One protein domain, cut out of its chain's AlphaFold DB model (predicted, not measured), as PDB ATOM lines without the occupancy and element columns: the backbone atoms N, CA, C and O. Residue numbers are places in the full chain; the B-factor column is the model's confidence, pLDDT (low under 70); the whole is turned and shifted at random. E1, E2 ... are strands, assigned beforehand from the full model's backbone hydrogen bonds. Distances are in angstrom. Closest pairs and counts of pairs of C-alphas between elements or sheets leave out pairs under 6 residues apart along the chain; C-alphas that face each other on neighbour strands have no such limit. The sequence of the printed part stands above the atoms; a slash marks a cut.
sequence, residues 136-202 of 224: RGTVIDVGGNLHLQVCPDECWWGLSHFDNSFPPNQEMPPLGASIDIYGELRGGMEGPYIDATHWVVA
ATOM      1  N   ARG A 136     -43.912 -41.980  50.853       84.88
ATOM      2  CA  ARG A 136     -43.076 -43.009  51.454       84.88
ATOM      3  C   ARG A 136     -43.943 -43.930  52.295       84.88
ATOM      4  O   ARG A 136     -44.812 -43.478  53.040       84.88
ATOM      5  N   GLY A 137     -43.716 -45.231  52.182       84.38
ATOM      6  CA  GLY A 137     -44.499 -46.209  52.927       84.38
ATOM      7  C   GLY A 137     -43.928 -47.612  52.860       84.38
ATOM      8  O   GLY A 137     -42.966 -47.876  52.142       84.38
ATOM      9  N   THR A 138     -44.531 -48.514  53.624       87.69
ATOM     10  CA  THR A 138     -44.194 -49.937  53.631       87.69
ATOM     11  C   THR A 138     -45.193 -50.710  52.788       87.69
ATOM     12  O   THR A 138     -46.402 -50.520  52.909       87.69
ATOM     13  N   VAL A 139     -44.695 -51.598  51.934       88.44
ATOM     14  CA  VAL A 139     -45.541 -52.457  51.106       88.44
ATOM     15  C   VAL A 139     -46.169 -53.536  51.976       88.44
ATOM     16  O   VAL A 139     -45.461 -54.322  52.608       88.44
ATOM     17  N   ILE A 140     -47.495 -53.595  51.987       87.94
ATOM     18  CA  ILE A 140     -48.277 -54.586  52.730       87.94
ATOM     19  C   ILE A 140     -49.232 -55.325  51.795       87.94
ATOM     20  O   ILE A 140     -49.570 -54.833  50.724       87.94
ATOM     21  N   ASP A 141     -49.676 -56.509  52.208       88.12
ATOM     22  CA  ASP A 141     -50.701 -57.280  51.507       88.12
ATOM     23  C   ASP A 141     -52.034 -57.106  52.241       88.12
ATOM     24  O   ASP A 141     -52.151 -57.439  53.425       88.12
ATOM     25  N   VAL A 142     -53.033 -56.577  51.537       85.00
ATOM     26  CA  VAL A 142     -54.410 -56.466  52.023       85.00
ATOM     27  C   VAL A 142     -55.307 -57.297  51.112       85.00
ATOM     28  O   VAL A 142     -55.805 -56.843  50.083       85.00
ATOM     29  N   GLY A 143     -55.520 -58.555  51.498       85.44
ATOM     30  CA  GLY A 143     -56.452 -59.442  50.802       85.44
ATOM     31  C   GLY A 143     -55.995 -59.871  49.403       85.44
ATOM     32  O   GLY A 143     -56.839 -60.052  48.527       85.44
ATOM     33  N   GLY A 144     -54.689 -60.045  49.189       83.06
ATOM     34  CA  GLY A 144     -54.085 -60.462  47.921       83.06
ATOM     35  C   GLY A 144     -53.694 -59.304  47.001       83.06
ATOM     36  O   GLY A 144     -53.249 -59.554  45.882       83.06
ATOM     37  N   ASN A 145     -53.854 -58.059  47.454       82.00
ATOM     38  CA  ASN A 145     -53.440 -56.860  46.732       82.00
ATOM     39  C   ASN A 145     -52.334 -56.156  47.513       82.00
ATOM     40  O   ASN A 145     -52.412 -56.026  48.736       82.00
ATOM     41  N   LEU A 146     -51.306 -55.692  46.801       82.75
ATOM     42  CA  LEU A 146     -50.250 -54.899  47.412       82.75
ATOM     43  C   LEU A 146     -50.737 -53.467  47.610       82.75
ATOM     44  O   LEU A 146     -51.104 -52.796  46.650       82.75
ATOM     45  N   HIS A 147     -50.675 -53.008  48.851       81.88
ATOM     46  CA  HIS A 147     -50.954 -51.634  49.239       81.88
ATOM     47  C   HIS A 147     -49.685 -50.973  49.762       81.88
ATOM     48  O   HIS A 147     -48.809 -51.624  50.340       81.88
ATOM     49  N   LEU A 148     -49.614 -49.655  49.607       80.50
ATOM     50  CA  LEU A 148     -48.656 -48.852  50.341       80.50
ATOM     51  C   LEU A 148     -49.283 -48.448  51.675       80.50
ATOM     52  O   LEU A 148     -50.187 -47.615  51.719       80.50
ATOM     53  N   GLN A 149     -48.780 -49.002  52.772       82.44
ATOM     54  CA  GLN A 149     -49.015 -48.421  54.084       82.44
ATOM     55  C   GLN A 149     -48.104 -47.205  54.221       82.44
ATOM     56  O   GLN A 149     -46.915 -47.349  54.516       82.44
ATOM     57  N   VAL A 150     -48.654 -46.021  53.949       78.62
ATOM     58  CA  VAL A 150     -47.954 -44.741  54.120       78.62
ATOM     59  C   VAL A 150     -47.333 -44.691  55.516       78.62
ATOM     60  O   VAL A 150     -47.930 -45.182  56.481       78.62
ATOM     61  N   CYS A 151     -46.103 -44.182  55.614       76.06
ATOM     62  CA  CYS A 151     -45.405 -44.132  56.893       76.06
ATOM     63  C   CYS A 151     -46.276 -43.422  57.946       76.06
ATOM     64  O   CYS A 151     -46.927 -42.433  57.621       76.06
ATOM     65  N   PRO A 152     -46.314 -43.934  59.188       61.19
ATOM     66  CA  PRO A 152     -47.294 -43.532  60.201       61.19
ATOM     67  C   PRO A 152     -47.142 -42.091  60.700       61.19
ATOM     68  O   PRO A 152     -48.010 -41.620  61.429       61.19
ATOM     69  N   ASP A 153     -46.066 -41.400  60.327       62.22
ATOM     70  CA  ASP A 153     -45.920 -39.978  60.597       62.22
ATOM     71  C   ASP A 153     -46.894 -39.207  59.691       62.22
ATOM     72  O   ASP A 153     -46.828 -39.313  58.464       62.22
ATOM     73  N   GLU A 154     -47.797 -38.428  60.303       55.75
ATOM     74  CA  GLU A 154     -48.935 -37.701  59.690       55.75
ATOM     75  C   GLU A 154     -48.552 -36.761  58.526       55.75
ATOM     76  O   GLU A 154     -49.387 -36.222  57.814       55.75
ATOM     77  N   CYS A 155     -47.263 -36.613  58.281       66.62
ATOM     78  CA  CYS A 155     -46.624 -35.688  57.358       66.62
ATOM     79  C   CYS A 155     -46.551 -36.248  55.930       66.62
ATOM     80  O   CYS A 155     -46.237 -35.540  54.978       66.62
ATOM     81  N   TRP A 156     -46.848 -37.539  55.772       66.88
ATOM     82  CA  TRP A 156     -47.107 -38.174  54.477       66.88
ATOM     83  C   TRP A 156     -48.614 -38.380  54.228       66.88
ATOM     84  O   TRP A 156     -49.003 -38.919  53.190       66.88
ATOM     85  N   TRP A 157     -49.466 -37.971  55.178       52.75
ATOM     86  CA  TRP A 157     -50.891 -38.317  55.245       52.75
ATOM     87  C   TRP A 157     -51.780 -37.522  54.296       52.75
ATOM     88  O   TRP A 157     -52.916 -37.932  54.058       52.75
ATOM     89  N   GLY A 158     -51.260 -36.444  53.695       53.84
ATOM     90  CA  GLY A 158     -51.959 -35.712  52.639       53.84
ATOM     91  C   GLY A 158     -52.512 -36.650  51.563       53.84
ATOM     92  O   GLY A 158     -53.569 -36.387  51.007       53.84
ATOM     93  N   LEU A 159     -51.877 -37.807  51.361       55.38
ATOM     94  CA  LEU A 159     -52.291 -38.880  50.466       55.38
ATOM     95  C   LEU A 159     -53.139 -39.918  51.195       55.38
ATOM     96  O   LEU A 159     -52.704 -41.041  51.449       55.38
ATOM     97  N   SER A 160     -54.370 -39.533  51.520       43.59
ATOM     98  CA  SER A 160     -55.333 -40.395  52.215       43.59
ATOM     99  C   SER A 160     -55.580 -41.725  51.486       43.59
ATOM    100  O   SER A 160     -55.934 -42.709  52.134       43.59
ATOM    101  N   HIS A 161     -55.379 -41.773  50.161       53.69
ATOM    102  CA  HIS A 161     -55.595 -42.958  49.331       53.69
ATOM    103  C   HIS A 161     -54.475 -43.142  48.292       53.69
ATOM    104  O   HIS A 161     -54.431 -42.476  47.256       53.69
ATOM    105  N   PHE A 162     -53.585 -44.110  48.532       58.06
ATOM    106  CA  PHE A 162     -52.786 -44.711  47.462       58.06
ATOM    107  C   PHE A 162     -53.623 -45.802  46.792       58.06
ATOM    108  O   PHE A 162     -53.696 -46.933  47.278       58.06
ATOM    109  N   ASP A 163     -54.283 -45.453  45.689       54.28
ATOM    110  CA  ASP A 163     -55.206 -46.347  44.991       54.28
ATOM    111  C   ASP A 163     -54.441 -47.281  44.032       54.28
ATOM    112  O   ASP A 163     -54.442 -47.128  42.809       54.28
ATOM    113  N   ASN A 164     -53.710 -48.233  44.624       54.97
ATOM    114  CA  ASN A 164     -53.207 -49.482  44.025       54.97
ATOM    115  C   ASN A 164     -52.423 -49.418  42.703       54.97
ATOM    116  O   ASN A 164     -52.197 -50.449  42.068       54.97
ATOM    117  N   SER A 165     -51.955 -48.255  42.274       62.75
ATOM    118  CA  SER A 165     -51.304 -48.102  40.975       62.75
ATOM    119  C   SER A 165     -49.798 -47.991  41.156       62.75
ATOM    120  O   SER A 165     -49.186 -46.959  40.899       62.75
ATOM    121  N   PHE A 166     -49.168 -49.091  41.587       79.38
ATOM    122  CA  PHE A 166     -47.740 -49.235  41.320       79.38
ATOM    123  C   PHE A 166     -47.509 -49.112  39.805       79.38
ATOM    124  O   PHE A 166     -48.301 -49.659  39.029       79.38
ATOM    125  N   PRO A 167     -46.450 -48.407  39.371       83.56
ATOM    126  CA  PRO A 167     -46.153 -48.224  37.959       83.56
ATOM    127  C   PRO A 167     -46.141 -49.579  37.234       83.56
ATOM    128  O   PRO A 167     -45.334 -50.443  37.584       83.56
ATOM    129  N   PRO A 168     -46.975 -49.791  36.197       81.56
ATOM    130  CA  PRO A 168     -47.099 -51.098  35.541       81.56
ATOM    131  C   PRO A 168     -45.818 -51.523  34.804       81.56
ATOM    132  O   PRO A 168     -45.673 -52.680  34.417       81.56
ATOM    133  N   ASN A 169     -44.894 -50.579  34.602       86.38
ATOM    134  CA  ASN A 169     -43.631 -50.767  33.895       86.38
ATOM    135  C   ASN A 169     -42.446 -51.065  34.830       86.38
ATOM    136  O   ASN A 169     -41.305 -51.089  34.368       86.38
ATOM    137  N   GLN A 170     -42.684 -51.257  36.128       88.56
ATOM    138  CA  GLN A 170     -41.661 -51.666  37.087       88.56
ATOM    139  C   GLN A 170     -42.007 -53.025  37.693       88.56
ATOM    140  O   GLN A 170     -43.167 -53.433  37.730       88.56
ATOM    141  N   GLU A 171     -40.982 -53.739  38.164       90.44
ATOM    142  CA  GLU A 171     -41.199 -54.913  39.007       90.44
ATOM    143  C   GLU A 171     -42.036 -54.509  40.228       90.44
ATOM    144  O   GLU A 171     -41.969 -53.366  40.686       90.44
ATOM    145  N   MET A 172     -42.857 -55.426  40.737       88.75
ATOM    146  CA  MET A 172     -43.605 -55.159  41.961       88.75
ATOM    147  C   MET A 172     -42.634 -55.044  43.137       88.75
ATOM    148  O   MET A 172     -41.705 -55.850  43.242       88.75
ATOM    149  N   PRO A 173     -42.833 -54.073  44.041       90.06
ATOM    150  CA  PRO A 173     -41.959 -53.943  45.185       90.06
ATOM    151  C   PRO A 173     -42.134 -55.142  46.132       90.06
ATOM    152  O   PRO A 173     -43.239 -55.674  46.273       90.06
ATOM    153  N   PRO A 174     -41.054 -55.593  46.791       91.81
ATOM    154  CA  PRO A 174     -41.129 -56.733  47.689       91.81
ATOM    155  C   PRO A 174     -42.000 -56.418  48.911       91.81
ATOM    156  O   PRO A 174     -41.919 -55.338  49.495       91.81
ATOM    157  N   LEU A 175     -42.811 -57.396  49.325       91.94
ATOM    158  CA  LEU A 175     -43.646 -57.290  50.519       91.94
ATOM    159  C   LEU A 175     -42.789 -56.976  51.757       91.94
ATOM    160  O   LEU A 175     -41.765 -57.618  51.994       91.94
ATOM    161  N   GLY A 176     -43.223 -56.001  52.555       89.88
ATOM    162  CA  GLY A 176     -42.533 -55.533  53.755       89.88
ATOM    163  C   GLY A 176     -41.399 -54.537  53.500       89.88
ATOM    164  O   GLY A 176     -40.829 -54.030  54.465       89.88
ATOM    165  N   ALA A 177     -41.059 -54.230  52.244       89.69
ATOM    166  CA  ALA A 177     -40.079 -53.190  51.955       89.69
ATOM    167  C   ALA A 177     -40.674 -51.796  52.141       89.69
ATOM    168  O   ALA A 177     -41.812 -51.534  51.750       89.69
ATOM    169  N   SER A 178     -39.874 -50.889  52.699       89.31
ATOM    170  CA  SER A 178     -40.157 -49.461  52.635       89.31
ATOM    171  C   SER A 178     -39.700 -48.916  51.288       89.31
ATOM    172  O   SER A 178     -38.582 -49.203  50.847       89.31
ATOM    173  N   ILE A 179     -40.553 -48.137  50.634       88.62
ATOM    174  CA  ILE A 179     -40.305 -47.594  49.301       88.62
ATOM    175  C   ILE A 179     -40.632 -46.105  49.236       88.62
ATOM    176  O   ILE A 179     -41.523 -45.624  49.939       88.62
ATOM    177  N   ASP A 180     -39.908 -45.414  48.361       87.56
ATOM    178  CA  ASP A 180     -40.210 -44.060  47.909       87.56
ATOM    179  C   ASP A 180     -40.964 -44.148  46.592       87.56
ATOM    180  O   ASP A 180     -40.496 -44.797  45.654       87.56
ATOM    181  N   ILE A 181     -42.119 -43.498  46.528       86.00
ATOM    182  CA  ILE A 181     -42.929 -43.354  45.325       86.00
ATOM    183  C   ILE A 181     -42.772 -41.938  44.807       86.00
ATOM    184  O   ILE A 181     -42.835 -40.966  45.560       86.00
ATOM    185  N   TYR A 182     -42.647 -41.829  43.497       86.88
ATOM    186  CA  TYR A 182     -42.563 -40.576  42.779       86.88
ATOM    187  C   TYR A 182     -43.619 -40.542  41.680       86.88
ATOM    188  O   TYR A 182     -43.990 -41.566  41.094       86.88
ATOM    189  N   GLY A 183     -44.082 -39.345  41.352       85.38
ATOM    190  CA  GLY A 183     -45.162 -39.153  40.400       85.38
ATOM    191  C   GLY A 183     -45.876 -37.835  40.622       85.38
ATOM    192  O   GLY A 183     -45.383 -36.950  41.326       85.38
ATOM    193  N   GLU A 184     -47.042 -37.708  40.010       84.00
ATOM    194  CA  GLU A 184     -47.855 -36.502  40.091       84.00
ATOM    195  C   GLU A 184     -48.982 -36.704  41.107       84.00
ATOM    196  O   GLU A 184     -49.718 -37.684  41.024       84.00
ATOM    197  N   LEU A 185     -49.143 -35.788  42.068       80.19
ATOM    198  CA  LEU A 185     -50.353 -35.772  42.889       80.19
ATOM    199  C   LEU A 185     -51.517 -35.218  42.077       80.19
ATOM    200  O   LEU A 185     -51.386 -34.207  41.387       80.19
ATOM    201  N   ARG A 186     -52.665 -35.872  42.164       78.25
ATOM    202  CA  ARG A 186     -53.876 -35.530  41.424       78.25
ATOM    203  C   ARG A 186     -55.012 -35.318  42.411       78.25
ATOM    204  O   ARG A 186     -55.127 -36.062  43.378       78.25
ATOM    205  N   GLY A 187     -55.882 -34.345  42.150       70.00
ATOM    206  CA  GLY A 187     -57.114 -34.177  42.923       70.00
ATOM    207  C   GLY A 187     -58.054 -35.374  42.743       70.00
ATOM    208  O   GLY A 187     -58.387 -35.738  41.613       70.00
ATOM    209  N   GLY A 188     -58.483 -35.984  43.847       62.91
ATOM    210  CA  GLY A 188     -59.443 -37.089  43.887       62.91
ATOM    211  C   GLY A 188     -60.673 -36.754  44.736       62.91
ATOM    212  O   GLY A 188     -60.698 -35.770  45.468       62.91
ATOM    213  N   MET A 189     -61.727 -37.574  44.636       56.50
ATOM    214  CA  MET A 189     -62.950 -37.382  45.441       56.50
ATOM    215  C   MET A 189     -62.713 -37.529  46.946       56.50
ATOM    216  O   MET A 189     -63.420 -36.905  47.727       56.50
ATOM    217  N   GLU A 190     -61.744 -38.355  47.336       57.88
ATOM    218  CA  GLU A 190     -61.483 -38.744  48.729       57.88
ATOM    219  C   GLU A 190     -60.191 -38.110  49.277       57.88
ATOM    220  O   GLU A 190     -59.707 -38.474  50.349       57.88
ATOM    221  N   GLY A 191     -59.637 -37.144  48.539       60.75
ATOM    222  CA  GLY A 191     -58.319 -36.559  48.771       60.75
ATOM    223  C   GLY A 191     -57.414 -36.717  47.549       60.75
ATOM    224  O   GLY A 191     -57.840 -37.268  46.526       60.75
ATOM    225  N   PRO A 192     -56.182 -36.194  47.601       67.75
ATOM    226  CA  PRO A 192     -55.232 -36.413  46.531       67.75
ATOM    227  C   PRO A 192     -54.830 -37.882  46.431       67.75
ATOM    228  O   PRO A 192     -54.630 -38.561  47.437       67.75
ATOM    229  N   TYR A 193     -54.659 -38.342  45.197       75.88
ATOM    230  CA  TYR A 193     -54.038 -39.627  44.889       75.88
ATOM    231  C   TYR A 193     -52.735 -39.400  44.123       75.88
ATOM    232  O   TYR A 193     -52.505 -38.322  43.571       75.88
ATOM    233  N   ILE A 194     -51.878 -40.417  44.083       79.56
ATOM    234  CA  ILE A 194     -50.622 -40.369  43.330       79.56
ATOM    235  C   ILE A 194     -50.801 -41.089  41.998       79.56
ATOM    236  O   ILE A 194     -51.094 -42.282  41.971       79.56
ATOM    237  N   ASP A 195     -50.537 -40.390  40.902       83.75
ATOM    238  CA  ASP A 195     -50.257 -40.989  39.600       83.75
ATOM    239  C   ASP A 195     -48.771 -41.388  39.570       83.75
ATOM    240  O   ASP A 195     -47.885 -40.591  39.229       83.75
ATOM    241  N   ALA A 196     -48.479 -42.586  40.088       85.12
ATOM    242  CA  ALA A 196     -47.115 -43.042  40.319       85.12
ATOM    243  C   ALA A 196     -46.404 -43.369  39.001       85.12
ATOM    244  O   ALA A 196     -46.864 -44.172  38.188       85.12
ATOM    245  N   THR A 197     -45.215 -42.801  38.824       88.06
ATOM    246  CA  THR A 197     -44.374 -43.039  37.640       88.06
ATOM    247  C   THR A 197     -43.213 -43.972  37.939       88.06
ATOM    248  O   THR A 197     -42.785 -44.723  37.061       88.06
ATOM    249  N   HIS A 198     -42.707 -43.937  39.173       89.94
ATOM    250  CA  HIS A 198     -41.633 -44.806  39.618       89.94
ATOM    251  C   HIS A 198     -41.638 -45.008  41.133       89.94
ATOM    252  O   HIS A 198     -42.091 -44.148  41.891       89.94
ATOM    253  N   TRP A 199     -41.090 -46.137  41.567       91.38
ATOM    254  CA  TRP A 199     -40.747 -46.412  42.954       91.38
ATOM    255  C   TRP A 199     -39.295 -46.892  43.080       91.38
ATOM    256  O   TRP A 199     -38.714 -47.421  42.126       91.38
ATOM    257  N   VAL A 200     -38.710 -46.705  44.265       91.31
ATOM    258  CA  VAL A 200     -37.409 -47.273  44.665       91.31
ATOM    259  C   VAL A 200     -37.463 -47.745  46.117       91.31
ATOM    260  O   VAL A 200     -38.288 -47.272  46.892       91.31
ATOM    261  N   VAL A 201     -36.576 -48.662  46.512       91.19
ATOM    262  CA  VAL A 201     -36.421 -49.022  47.932       91.19
ATOM    263  C   VAL A 201     -35.904 -47.808  48.701       91.19
ATOM    264  O   VAL A 201     -34.865 -47.248  48.348       91.19
ATOM    265  N   ALA A 202     -36.616 -47.418  49.757       86.31
ATOM    266  CA  ALA A 202     -36.242 -46.294  50.599       86.31
ATOM    267  C   ALA A 202     -35.005 -46.670  51.427       86.31
ATOM    268  O   ALA A 202     -35.072 -47.537  52.302       86.31
TER     269      ALA A 202
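This is residues 136 to 202 of the 224 residues of an uncharacterized protein of bacterium (UniProt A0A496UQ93). A single four-stranded sheet, made of two hairpins, E1 with E2 and E3 with E4, is curled like part of a barrel, and the long link between the hairpins, residues 151 to 177, runs through its open side. The printed part has 67 residues with four named strands, E1 to E4 along the chain, and no named helix. The sheet's order is E2, E1, E3, E4, all antiparallel, and the class is all strand. The whole is compact, with a radius of gyration of the C-alphas of 11.1 A and a rounded outline of 28 by 26 by 24 A.

E1, residues 136 to 142, begins at C-alpha 136 at (-43.076, -43.009, 51.454) and is 17.6 A long. E2, residues 145 to 150, is 15.2 A long. E3, residues 178 to 188, is 24.5 A long and bends by 77 degrees at residue 184. E4, residues 191 to 201, is 25.2 A long, bends by 82 degrees at residue 197 and ends at C-alpha 201 at (-36.421, -49.022, 47.932).

The sheet is strongly twisted. In the hairpin E1 and E2, N 140 and O 147 are within hydrogen-bond range at 2.9 A. E1 and E3 are antiparallel neighbours, with N 179 and O 137 within range at 2.9 A. In the hairpin E3 and E4, N 186 and O 193 are 2.8 A apart, within range. The edge strands, E2 and E4, are apart.

The C-alphas farthest apart, of Glu 154 and Asn 169, are 29.4 A from each other. The printed part has no cut. The link E2 to E3 is long, with 27 residues. Mean pLDDT of the printed part is 77.6; residues 152 to 165 and 188 to 192 are under 70.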